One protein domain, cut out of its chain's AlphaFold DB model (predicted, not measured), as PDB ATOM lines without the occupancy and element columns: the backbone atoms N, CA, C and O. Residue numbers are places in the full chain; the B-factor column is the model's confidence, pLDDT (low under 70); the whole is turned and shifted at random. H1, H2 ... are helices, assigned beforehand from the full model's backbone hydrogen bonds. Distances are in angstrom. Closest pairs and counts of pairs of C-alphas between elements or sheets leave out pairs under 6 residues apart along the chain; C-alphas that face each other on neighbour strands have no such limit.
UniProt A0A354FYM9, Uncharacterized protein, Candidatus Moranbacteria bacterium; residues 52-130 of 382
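Overview. This is residues 52 to 130 of the 382 residues of an uncharacterized protein of Candidatus Moranbacteria bacterium (UniProt A0A354FYM9). Three helices spread like an open fan from one junction, where the last turn of H1, the first residues of H2 and the first half of H3 come together; H1 stands between H2 and the long H3, which make a wide V. From the far end of H2 a long loop, residues 89 to 102, folds back to the start of H3, while residues 52 to 59 of H1 and 119 to 130 of H3 stick out as two arms. The printed part has 79 residues with three named helices, H1, H2 and H3 in that order, and no named strand; the class is all helix. The whole is loose, with a radius of gyration of the C-alphas of 15.0 A, and its outline is flat, with spans of 48 by 38 by 16 A.

Along the chain. H1 is residues 52 to 73, beginning at C-alpha 52 at (189.137, 270.440, 238.683) and measuring 31.7 A from first to last C-alpha. H2, residues 76 to 88, begins at C-alpha 76 at (210.292, 267.818, 210.963) and measures 18.4 A. H3, residues 103 to 130, is the longest helix at 40.5 A and ends at C-alpha 130 at (216.353, 244.071, 236.609).

Arrangement. H1 touches H3 with residues 71 to 72 alone, and H3 touches H1 with residues 110 to 114 alone; the closest C-alphas are those of Leu 72 and Arg 114, 5.9 A apart. Their lines are about perpendicular, at 75 degrees. H1 and H2 are close but not clearly touching, with the closest C-alphas, those of Leu 71 and Asn 79, 6.7 A apart. They run opposite ways at a steep tilt of 41 degrees. H2 touches H3 with residues 76 to 80 alone, and H3 touches H2 with residues 103 to 110 alone; the closest C-alphas, those of Ala 76 and Lys 107, are 5.6 A apart. These two run opposite ways at a steep tilt of 65 degrees. In H1, H2 and H3 every pair of O i and N i+4 is within hydrogen-bond range.

Size, cuts and confidence. The two C-alphas farthest apart are those of Val 88 and Ala 130, at 48.2 A. Residues 52 to 59, 88 to 93 and 119 to 130 stand free; the body without them has 53 residues and spans 28 by 25 by 16 A. The link from H1 to H2 is tight, with 2 residues, and the link from H2 to H3 is long, with 14. The printed part has no cut. Its mean pLDDT is 87.1, and no printed residue is under 70.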
ATOM      1  N   GLU A  52     188.892 269.401 239.692       88.19
ATOM      2  CA  GLU A  52     189.137 270.440 238.683       88.19
ATOM      3  C   GLU A  52     190.640 270.614 238.391       88.19
ATOM      4  O   GLU A  52     191.042 270.649 237.222       88.19
ATOM      5  N   LYS A  53     191.494 270.630 239.426       84.62
ATOM      6  CA  LYS A  53     192.957 270.677 239.263       84.62
ATOM      7  C   LYS A  53     193.508 269.425 238.584       84.62
ATOM      8  O   LYS A  53     194.319 269.551 237.668       84.62
ATOM      9  N   THR A  54     193.058 268.234 238.979       83.44
ATOM     10  CA  THR A  54     193.497 266.970 238.374       83.44
ATOM     11  C   THR A  54     193.068 266.881 236.911       83.44
ATOM     12  O   THR A  54     193.874 266.505 236.066       83.44
ATOM     13  N   GLN A  55     191.842 267.290 236.570       85.75
ATOM     14  CA  GLN A  55     191.377 267.316 235.180       85.75
ATOM     15  C   GLN A  55     192.138 268.329 234.325       85.75
ATOM     16  O   GLN A  55     192.487 268.019 233.186       85.75
ATOM     17  N   SER A  56     192.416 269.523 234.857       85.25
ATOM     18  CA  SER A  56     193.235 270.528 234.173       85.25
ATOM     19  C   SER A  56     194.652 270.004 233.907       85.25
ATOM     20  O   SER A  56     195.136 270.054 232.771       85.25
ATOM     21  N   PHE A  57     195.273 269.391 234.920       83.56
ATOM     22  CA  PHE A  57     196.592 268.778 234.803       83.56
ATOM     23  C   PHE A  57     196.606 267.650 233.763       83.56
ATOM     24  O   PHE A  57     197.399 267.699 232.829       83.56
ATOM     25  N   LEU A  58     195.667 266.696 233.837       85.81
ATOM     26  CA  LEU A  58     195.559 265.587 232.881       85.81
ATOM     27  C   LEU A  58     195.342 266.066 231.440       85.81
ATOM     28  O   LEU A  58     195.921 265.494 230.515       85.81
ATOM     29  N   LYS A  59     194.541 267.121 231.228       85.94
ATOM     30  CA  LYS A  59     194.359 267.731 229.902       85.94
ATOM     31  C   LYS A  59     195.675 268.300 229.370       85.94
ATOM     32  O   LYS A  59     196.044 267.995 228.237       85.94
ATOM     33  N   SER A  60     196.405 269.060 230.190       83.88
ATOM     34  CA  SER A  60     197.708 269.623 229.815       83.88
ATOM     35  C   SER A  60     198.740 268.527 229.516       83.88
ATOM     36  O   SER A  60     199.385 268.546 228.466       83.88
ATOM     37  N   THR A  61     198.826 267.499 230.369       81.81
ATOM     38  CA  THR A  61     199.728 266.357 230.175       81.81
ATOM     39  C   THR A  61     199.379 265.566 228.913       81.81
ATOM     40  O   THR A  61     200.278 265.189 228.163       81.81
ATOM     41  N   LYS A  62     198.089 265.350 228.624       88.06
ATOM     42  CA  LYS A  62     197.639 264.652 227.408       88.06
ATOM     43  C   LYS A  62     198.062 265.394 226.141       88.06
ATOM     44  O   LYS A  62     198.567 264.762 225.216       88.06
ATOM     45  N   ILE A  63     197.887 266.717 226.108       85.88
ATOM     46  CA  ILE A  63     198.316 267.558 224.979       85.88
ATOM     47  C   ILE A  63     199.840 267.498 224.833       85.88
ATOM     48  O   ILE A  63     200.342 267.232 223.743       85.88
ATOM     49  N   PHE A  64     200.577 267.652 225.937       87.44
ATOM     50  CA  PHE A  64     202.039 267.583 225.947       87.44
ATOM     51  C   PHE A  64     202.571 266.248 225.406       87.44
ATOM     52  O   PHE A  64     203.458 266.247 224.551       87.44
ATOM     53  N   LEU A  65     202.017 265.122 225.872       86.69
ATOM     54  CA  LEU A  65     202.403 263.779 225.433       86.69
ATOM     55  C   LEU A  65     202.052 263.547 223.966       86.69
ATOM     56  O   LEU A  65     202.875 263.021 223.220       86.69
ATOM     57  N   HIS A  66     200.863 263.965 223.531       87.25
ATOM     58  CA  HIS A  66     200.452 263.843 222.135       87.25
ATOM     59  C   HIS A  66     201.356 264.664 221.201       87.25
ATOM     60  O   HIS A  66     201.746 264.189 220.129       87.25
ATOM     61  N   ASP A  67     201.741 265.874 221.606       86.69
ATOM     62  CA  ASP A  67     202.666 266.716 220.847       86.69
ATOM     63  C   ASP A  67     204.068 266.107 220.797       86.69
ATOM     64  O   ASP A  67     204.632 265.964 219.711       86.69
ATOM     65  N   HIS A  68     204.595 265.641 221.932       86.88
ATOM     66  CA  HIS A  68     205.895 264.968 221.986       86.88
ATOM     67  C   HIS A  68     205.916 263.663 221.185       86.88
ATOM     68  O   HIS A  68     206.884 263.399 220.475       86.88
ATOM     69  N   TRP A  69     204.836 262.883 221.209       88.62
ATOM     70  CA  TRP A  69     204.693 261.665 220.409       88.62
ATOM     71  C   TRP A  69     204.756 261.954 218.905       88.62
ATOM     72  O   TRP A  69     205.500 261.307 218.165       88.62
ATOM     73  N   ASN A  70     204.039 262.983 218.442       88.44
ATOM     74  CA  ASN A  70     204.110 263.406 217.043       88.44
ATOM     75  C   ASN A  70     205.515 263.918 216.673       88.44
ATOM     76  O   ASN A  70     205.979 263.640 215.567       88.44
ATOM     77  N   LEU A  71     206.217 264.606 217.583       89.25
ATOM     78  CA  LEU A  71     207.608 265.032 217.378       89.25
ATOM     79  C   LEU A  71     208.584 263.854 217.274       89.25
ATOM     80  O   LEU A  71     209.517 263.893 216.464       89.25
ATOM     81  N   LEU A  72     208.364 262.799 218.057       88.00
ATOM     82  CA  LEU A  72     209.182 261.593 218.019       88.00
ATOM     83  C   LEU A  72     208.998 260.825 216.710       88.00
ATOM     84  O   LEU A  72     209.997 260.471 216.088       88.00
ATOM     85  N   ILE A  73     207.756 260.639 216.255       89.62
ATOM     86  CA  ILE A  73     207.446 259.735 215.136       89.62
ATOM     87  C   ILE A  73     207.437 260.439 213.778       89.62
ATOM     88  O   ILE A  73     207.973 259.913 212.805       89.62
ATOM     89  N   LYS A  74     206.836 261.631 213.675       91.56
ATOM     90  CA  LYS A  74     206.645 262.310 212.382       91.56
ATOM     91  C   LYS A  74     207.858 263.156 212.003       91.56
ATOM     92  O   LYS A  74     208.653 263.561 212.850       91.56
ATOM     93  N   SER A  75     208.030 263.424 210.710       93.75
ATOM     94  CA  SER A  75     209.154 264.222 210.205       93.75
ATOM     95  C   SER A  75     209.076 265.693 210.652       93.75
ATOM     96  O   SER A  75     208.004 266.215 210.967       93.75
ATOM     97  N   ALA A  76     210.220 266.388 210.651       91.44
ATOM     98  CA  ALA A  76     210.292 267.818 210.963       91.44
ATOM     99  C   ALA A  76     209.374 268.650 210.061       91.44
ATOM    100  O   ALA A  76     208.667 269.520 210.558       91.44
ATOM    101  N   ALA A  77     209.342 268.344 208.758       91.94
ATOM    102  CA  ALA A  77     208.501 269.036 207.782       91.94
ATOM    103  C   ALA A  77     207.010 268.910 208.124       91.94
ATOM    104  O   ALA A  77     206.298 269.910 208.178       91.94
ATOM    105  N   HIS A  78     206.556 267.696 208.448       92.19
ATOM    106  CA  HIS A  78     205.161 267.448 208.818       92.19
ATOM    107  C   HIS A  78     204.763 268.187 210.099       92.19
ATOM    108  O   HIS A  78     203.696 268.794 210.176       92.19
ATOM    109  N   ASN A  79     205.638 268.163 211.106       90.88
ATOM    110  CA  ASN A  79     205.388 268.833 212.379       90.88
ATOM    111  C   ASN A  79     205.448 270.365 212.259       90.88
ATOM    112  O   ASN A  79     204.651 271.038 212.905       90.88
ATOM    113  N   HIS A  80     206.313 270.913 211.398       92.00
ATOM    114  CA  HIS A  80     206.362 272.350 211.114       92.00
ATOM    115  C   HIS A  80     205.045 272.839 210.511       92.00
ATOM    116  O   HIS A  80     204.423 273.741 211.063       92.00
ATOM    117  N   LEU A  81     204.572 272.175 209.450       91.69
ATOM    118  CA  LEU A  81     203.303 272.512 208.798       91.69
ATOM    119  C   LEU A  81     202.113 272.387 209.757       91.69
ATOM    120  O   LEU A  81     201.172 273.172 209.681       91.69
ATOM    121  N   ARG A  82     202.140 271.414 210.677       90.75
ATOM    122  CA  ARG A  82     201.096 271.267 211.698       90.75
ATOM    123  C   ARG A  82     201.087 272.445 212.676       90.75
ATOM    124  O   ARG A  82     200.027 273.004 212.926       90.75
ATOM    125  N   ILE A  83     202.250 272.813 213.218       90.12
ATOM    126  CA  ILE A  83     202.383 273.930 214.169       90.12
ATOM    127  C   ILE A  83     201.986 275.251 213.497       90.12
ATOM    128  O   ILE A  83     201.296 276.068 214.098       90.12
ATOM    129  N   GLU A  84     202.367 275.438 212.234       90.12
ATOM    130  CA  GLU A  84     202.013 276.616 211.442       90.12
ATOM    131  C   GLU A  84     200.500 276.707 211.192       90.12
ATOM    132  O   GLU A  84     199.903 277.755 211.426       90.12
ATOM    133  N   LYS A  85     199.844 275.592 210.839       89.38
ATOM    134  CA  LYS A  85     198.377 275.537 210.700       89.38
ATOM    135  C   LYS A  85     197.648 275.900 211.998       89.38
ATOM    136  O   LYS A  85     196.696 276.673 211.944       89.38
ATOM    137  N   ILE A  86     198.120 275.399 213.145       87.50
ATOM    138  CA  ILE A  86     197.531 275.708 214.461       87.50
ATOM    139  C   ILE A  86     197.698 277.198 214.806       87.50
ATOM    140  O   ILE A  86     196.774 277.800 215.344       87.50
ATOM    141  N   LYS A  87     198.836 277.823 214.454       86.50
ATOM    142  CA  LYS A  87     199.047 279.272 214.650       86.50
ATOM    143  C   LYS A  87     198.083 280.124 213.820       86.50
ATOM    144  O   LYS A  87     197.643 281.164 214.295       86.50
ATOM    145  N   VAL A  88     197.776 279.706 212.590       89.12
ATOM    146  CA  VAL A  88     196.924 280.480 211.670       89.12
ATOM    147  C   VAL A  88     195.438 280.319 212.002       89.12
ATOM    148  O   VAL A  88     194.678 281.277 211.869       89.12
ATOM    149  N   ARG A  89     195.000 279.127 212.431       84.94
ATOM    150  CA  ARG A  89     193.611 278.867 212.840       84.94
ATOM    151  C   ARG A  89     193.576 277.921 214.044       84.94
ATOM    152  O   ARG A  89     193.560 276.707 213.838       84.94
ATOM    153  N   PRO A  90     193.525 278.440 215.282       80.44
ATOM    154  CA  PRO A  90     193.279 277.594 216.440       80.44
ATOM    155  C   PRO A  90     191.829 277.100 216.377       80.44
ATOM    156  O   PRO A  90     190.887 277.861 216.601       80.44
ATOM    157  N   LEU A  91     191.630 275.826 216.028       79.06
ATOM    158  CA  LEU A  91     190.335 275.177 216.214       79.06
ATOM    159  C   LEU A  91     190.020 275.152 217.717       79.06
ATOM    160  O   LEU A  91     190.916 274.997 218.549       79.06
ATOM    161  N   GLN A  92     188.751 275.351 218.074       70.69
ATOM    162  CA  GLN A  92     188.295 275.502 219.458       70.69
ATOM    163  C   GLN A  92     188.705 274.268 220.296       70.69
ATOM    164  O   GLN A  92     188.101 273.206 220.183       70.69
ATOM    165  N   GLY A  93     189.762 274.399 221.111       73.38
ATOM    166  CA  GLY A  93     190.318 273.319 221.945       73.38
ATOM    167  C   GLY A  93     191.713 272.802 221.554       73.38
ATOM    168  O   GLY A  93     192.299 272.042 222.324       73.38
ATOM    169  N   GLU A  94     192.286 273.228 220.424       77.25
ATOM    170  CA  GLU A  94     193.663 272.892 220.041       77.25
ATOM    171  C   GLU A  94     194.639 273.970 220.535       77.25
ATOM    172  O   GLU A  94     194.773 275.040 219.946       77.25
ATOM    173  N   GLN A  95     195.341 273.694 221.635       77.00
ATOM    174  CA  GLN A  95     196.469 274.507 222.093       77.00
ATOM    175  C   GLN A  95     197.765 273.748 221.810       77.00
ATOM    176  O   GLN A  95     197.944 272.636 222.298       77.00
ATOM    177  N   CYS A  96     198.679 274.337 221.035       80.50
ATOM    178  CA  CYS A  96     200.028 273.796 220.898       80.50
ATOM    179  C   CYS A  96     200.932 274.482 221.921       80.50
ATOM    180  O   CYS A  96     201.117 275.696 221.875       80.50
ATOM    181  N   ASN A  97     201.493 273.703 222.844       82.69
ATOM    182  CA  ASN A  97     202.322 274.242 223.926       82.69
ATOM    183  C   ASN A  97     203.776 274.515 223.488       82.69
ATOM    184  O   ASN A  97     204.598 274.970 224.277       82.69
ATOM    185  N   LEU A  98     204.122 274.201 222.235       87.38
ATOM    186  CA  LEU A  98     205.474 274.322 221.699       87.38
ATOM    187  C   LEU A  98     205.491 275.324 220.547       87.38
ATOM    188  O   LEU A  98     204.884 275.103 219.498       87.38
ATOM    189  N   SER A  99     206.232 276.413 220.721       87.62
ATOM    190  CA  SER A  99     206.513 277.378 219.666       87.62
ATOM    191  C   SER A  99     207.984 277.289 219.260       87.62
ATOM    192  O   SER A  99     208.886 277.212 220.090       87.62
ATOM    193  N   PHE A 100     208.226 277.277 217.952       91.19
ATOM    194  CA  PHE A 100     209.564 277.368 217.379       91.19
ATOM    195  C   PHE A 100     209.609 278.588 216.460       91.19
ATOM    196  O   PHE A 100     208.625 278.875 215.765       91.19
ATOM    197  N   ASN A 101     210.735 279.302 216.479       89.50
ATOM    198  CA  ASN A 101     210.950 280.505 215.669       89.50
ATOM    199  C   ASN A 101     211.377 280.163 214.236       89.50
ATOM    200  O   ASN A 101     211.146 280.948 213.323       89.50
ATOM    201  N   SER A 102     211.974 278.986 214.027       91.94
ATOM    202  CA  SER A 102     212.427 278.529 212.715       91.94
ATOM    203  C   SER A 102     212.295 277.011 212.541       91.94
ATOM    204  O   SER A 102     212.315 276.237 213.506       91.94
ATOM    205  N   TYR A 103     212.233 276.562 211.284       93.06
ATOM    206  CA  TYR A 103     212.283 275.140 210.927       93.06
ATOM    207  C   TYR A 103     213.564 274.449 211.430       93.06
ATOM    208  O   TYR A 103     213.539 273.298 211.877       93.06
ATOM    209  N   SER A 104     214.692 275.163 211.396       92.69
ATOM    210  CA  SER A 104     215.979 274.688 211.908       92.69
ATOM    211  C   SER A 104     215.951 274.401 213.409       92.69
ATOM    212  O   SER A 104     216.531 273.397 213.832       92.69
ATOM    213  N   ASP A 105     215.243 275.212 214.201       92.94
ATOM    214  CA  ASP A 105     215.132 275.020 215.652       92.94
ATOM    215  C   ASP A 105     214.294 273.787 215.983       92.94
ATOM    216  O   ASP A 105     214.716 272.953 216.786       92.94
ATOM    217  N   LEU A 106     213.170 273.604 215.279       93.44
ATOM    218  CA  LEU A 106     212.344 272.401 215.384       93.44
ATOM    219  C   LEU A 106     213.154 271.143 215.042       93.44
ATOM    220  O   LEU A 106     213.106 270.147 215.767       93.44
ATOM    221  N   LYS A 107     213.935 271.183 213.955       93.19
ATOM    222  CA  LYS A 107     214.769 270.051 213.523       93.19
ATOM    223  C   LYS A 107     215.865 269.729 214.546       93.19
ATOM    224  O   LYS A 107     216.096 268.555 214.844       93.19
ATOM    225  N   ARG A 108     216.529 270.748 215.112       93.56
ATOM    226  CA  ARG A 108     217.527 270.578 216.186       93.56
ATOM    227  C   ARG A 108     216.891 269.999 217.451       93.56
ATOM    228  O   ARG A 108     217.462 269.082 218.038       93.56
ATOM    229  N   TYR A 109     215.708 270.483 217.829       93.19
ATOM    230  CA  TYR A 109     214.955 269.981 218.977       93.19
ATOM    231  C   TYR A 109     214.543 268.517 218.793       93.19
ATOM    232  O   TYR A 109     214.864 267.690 219.640       93.19
ATOM    233  N   GLN A 110     213.940 268.154 217.655       92.56
ATOM    234  CA  GLN A 110     213.557 266.767 217.359       92.56
ATOM    235  C   GLN A 110     214.752 265.810 217.382       92.56
ATOM    236  O   GLN A 110     214.633 264.701 217.904       92.56
ATOM    237  N   LYS A 111     215.915 266.227 216.860       92.50
ATOM    238  CA  LYS A 111     217.136 265.409 216.908       92.50
ATOM    239  C   LYS A 111     217.571 265.135 218.352       92.50
ATOM    240  O   LYS A 111     217.859 263.988 218.680       92.50
ATOM    241  N   LYS A 112     217.582 266.162 219.212       92.00
ATOM    242  CA  LYS A 112     217.907 266.019 220.642       92.00
ATOM    243  C   LYS A 112     216.876 265.161 221.375       92.00
ATOM    244  O   LYS A 112     217.255 264.259 222.114       92.00
ATOM    245  N   LEU A 113     215.590 265.404 221.128       89.44
ATOM    246  CA  LEU A 113     214.490 264.696 221.779       89.44
ATOM    247  C   LEU A 113     214.494 263.203 221.435       89.44
ATOM    248  O   LEU A 113     214.352 262.378 222.333       89.44
ATOM    249  N   ARG A 114     214.699 262.840 220.162       88.44
ATOM    250  CA  ARG A 114     214.815 261.431 219.753       88.44
ATOM    251  C   ARG A 114     216.013 260.764 220.409       88.44
ATOM    252  O   ARG A 114     215.849 259.701 220.992       88.44
ATOM    253  N   LEU A 115     217.181 261.407 220.368       88.06
ATOM    254  CA  LEU A 115     218.391 260.873 220.996       88.06
ATOM    255  C   LEU A 115     218.181 260.619 222.497       88.06
ATOM    256  O   LEU A 115     218.508 259.543 222.989       88.06
ATOM    257  N   PHE A 116     217.582 261.581 223.205       86.19
ATOM    258  CA  PHE A 116     217.300 261.454 224.632       86.19
ATOM    259  C   PHE A 116     216.251 260.374 224.922       86.19
ATOM    260  O   PHE A 116     216.457 259.548 225.802       86.19
ATOM    261  N   THR A 117     215.157 260.329 224.158       83.94
ATOM    262  CA  THR A 117     214.059 259.373 224.390       83.94
ATOM    263  C   THR A 117     214.497 257.934 224.130       83.94
ATOM    264  O   THR A 117     214.192 257.058 224.933       83.94
ATOM    265  N   PHE A 118     215.263 257.683 223.061       82.38
ATOM    266  CA  PHE A 118     215.803 256.349 222.789       82.38
ATOM    267  C   PHE A 118     216.796 255.907 223.875       82.38
ATOM    268  O   PHE A 118     216.699 254.780 224.356       82.38
ATOM    269  N   SER A 119     217.675 256.809 224.331       80.31
ATOM    270  CA  SER A 119     218.641 256.532 225.408       80.31
ATOM    271  C   SER A 119     217.968 256.295 226.771       80.31
ATOM    272  O   SER A 119     218.340 255.399 227.530       80.31
ATOM    273  N   PHE A 120     216.916 257.056 227.079       79.31
ATOM    274  CA  PHE A 120     216.169 256.900 228.325       79.31
ATOM    275  C   PHE A 120     215.300 255.635 228.315       79.31
ATOM    276  O   PHE A 120     215.223 254.938 229.325       79.31
ATOM    277  N   SER A 121     214.700 255.283 227.170       83.31
ATOM    278  CA  SER A 121     213.863 254.081 227.058       83.31
ATOM    279  C   SER A 121     214.635 252.783 227.301       83.31
ATOM    280  O   SER A 121     214.102 251.884 227.944       83.31
ATOM    281  N   SER A 122     215.894 252.691 226.854       82.38
ATOM    282  CA  SER A 122     216.710 251.490 227.055       82.38
ATOM    283  C   SER A 122     217.133 251.335 228.515       82.38
ATOM    284  O   SER A 122     217.071 250.232 229.052       82.38
ATOM    285  N   THR A 123     217.485 252.440 229.178       83.88
ATOM    286  CA  THR A 123     217.852 252.454 230.603       83.88
ATOM    287  C   THR A 123     216.655 252.112 231.492       83.88
ATOM    288  O   THR A 123     216.770 251.361 232.455       83.88
ATOM    289  N   LEU A 124     215.471 252.634 231.170       83.06
ATOM    290  CA  LEU A 124     214.272 252.357 231.956       83.06
ATOM    291  C   LEU A 124     213.790 250.914 231.750       83.06
ATOM    292  O   LEU A 124     213.395 250.259 232.711       83.06
ATOM    293  N   ALA A 125     213.895 250.395 230.522       84.56
ATOM    294  CA  ALA A 125     213.632 248.989 230.232       84.56
ATOM    295  C   ALA A 125     214.610 248.059 230.966       84.56
ATOM    296  O   ALA A 125     214.174 247.059 231.529       84.56
ATOM    297  N   SER A 126     215.906 248.389 231.021       86.88
ATOM    298  CA  SER A 126     216.887 247.569 231.741       86.88
ATOM    299  C   SER A 126     216.657 247.577 233.253       86.88
ATOM    300  O   SER A 126     216.727 246.517 233.869       86.88
ATOM    301  N   ILE A 127     216.296 248.723 233.845       89.62
ATOM    302  CA  ILE A 127     215.896 248.805 235.259       89.62
ATOM    303  C   ILE A 127     214.645 247.961 235.511       89.62
ATOM    304  O   ILE A 127     214.610 247.201 236.473       89.62
ATOM    305  N   LEU A 128     213.628 248.056 234.651       88.31
ATOM    306  CA  LEU A 128     212.390 247.294 234.817       88.31
ATOM    307  C   LEU A 128     212.650 245.783 234.744       88.31
ATOM    308  O   LEU A 128     212.170 245.034 235.592       88.31
ATOM    309  N   ILE A 129     213.461 245.343 233.776       90.00
ATOM    310  CA  ILE A 129     213.893 243.947 233.654       90.00
ATOM    311  C   ILE A 129     214.681 243.524 234.895       90.00
ATOM    312  O   ILE A 129     214.424 242.447 235.422       90.00
ATOM    313  N   ALA A 130     215.589 244.364 235.401       90.06
ATOM    314  CA  ALA A 130     216.353 244.071 236.609       90.06
ATOM    315  C   ALA A 130     215.452 243.934 237.845       90.06
ATOM    316  O   ALA A 130     215.647 243.008 238.623       90.06
TER     317      ALA A 130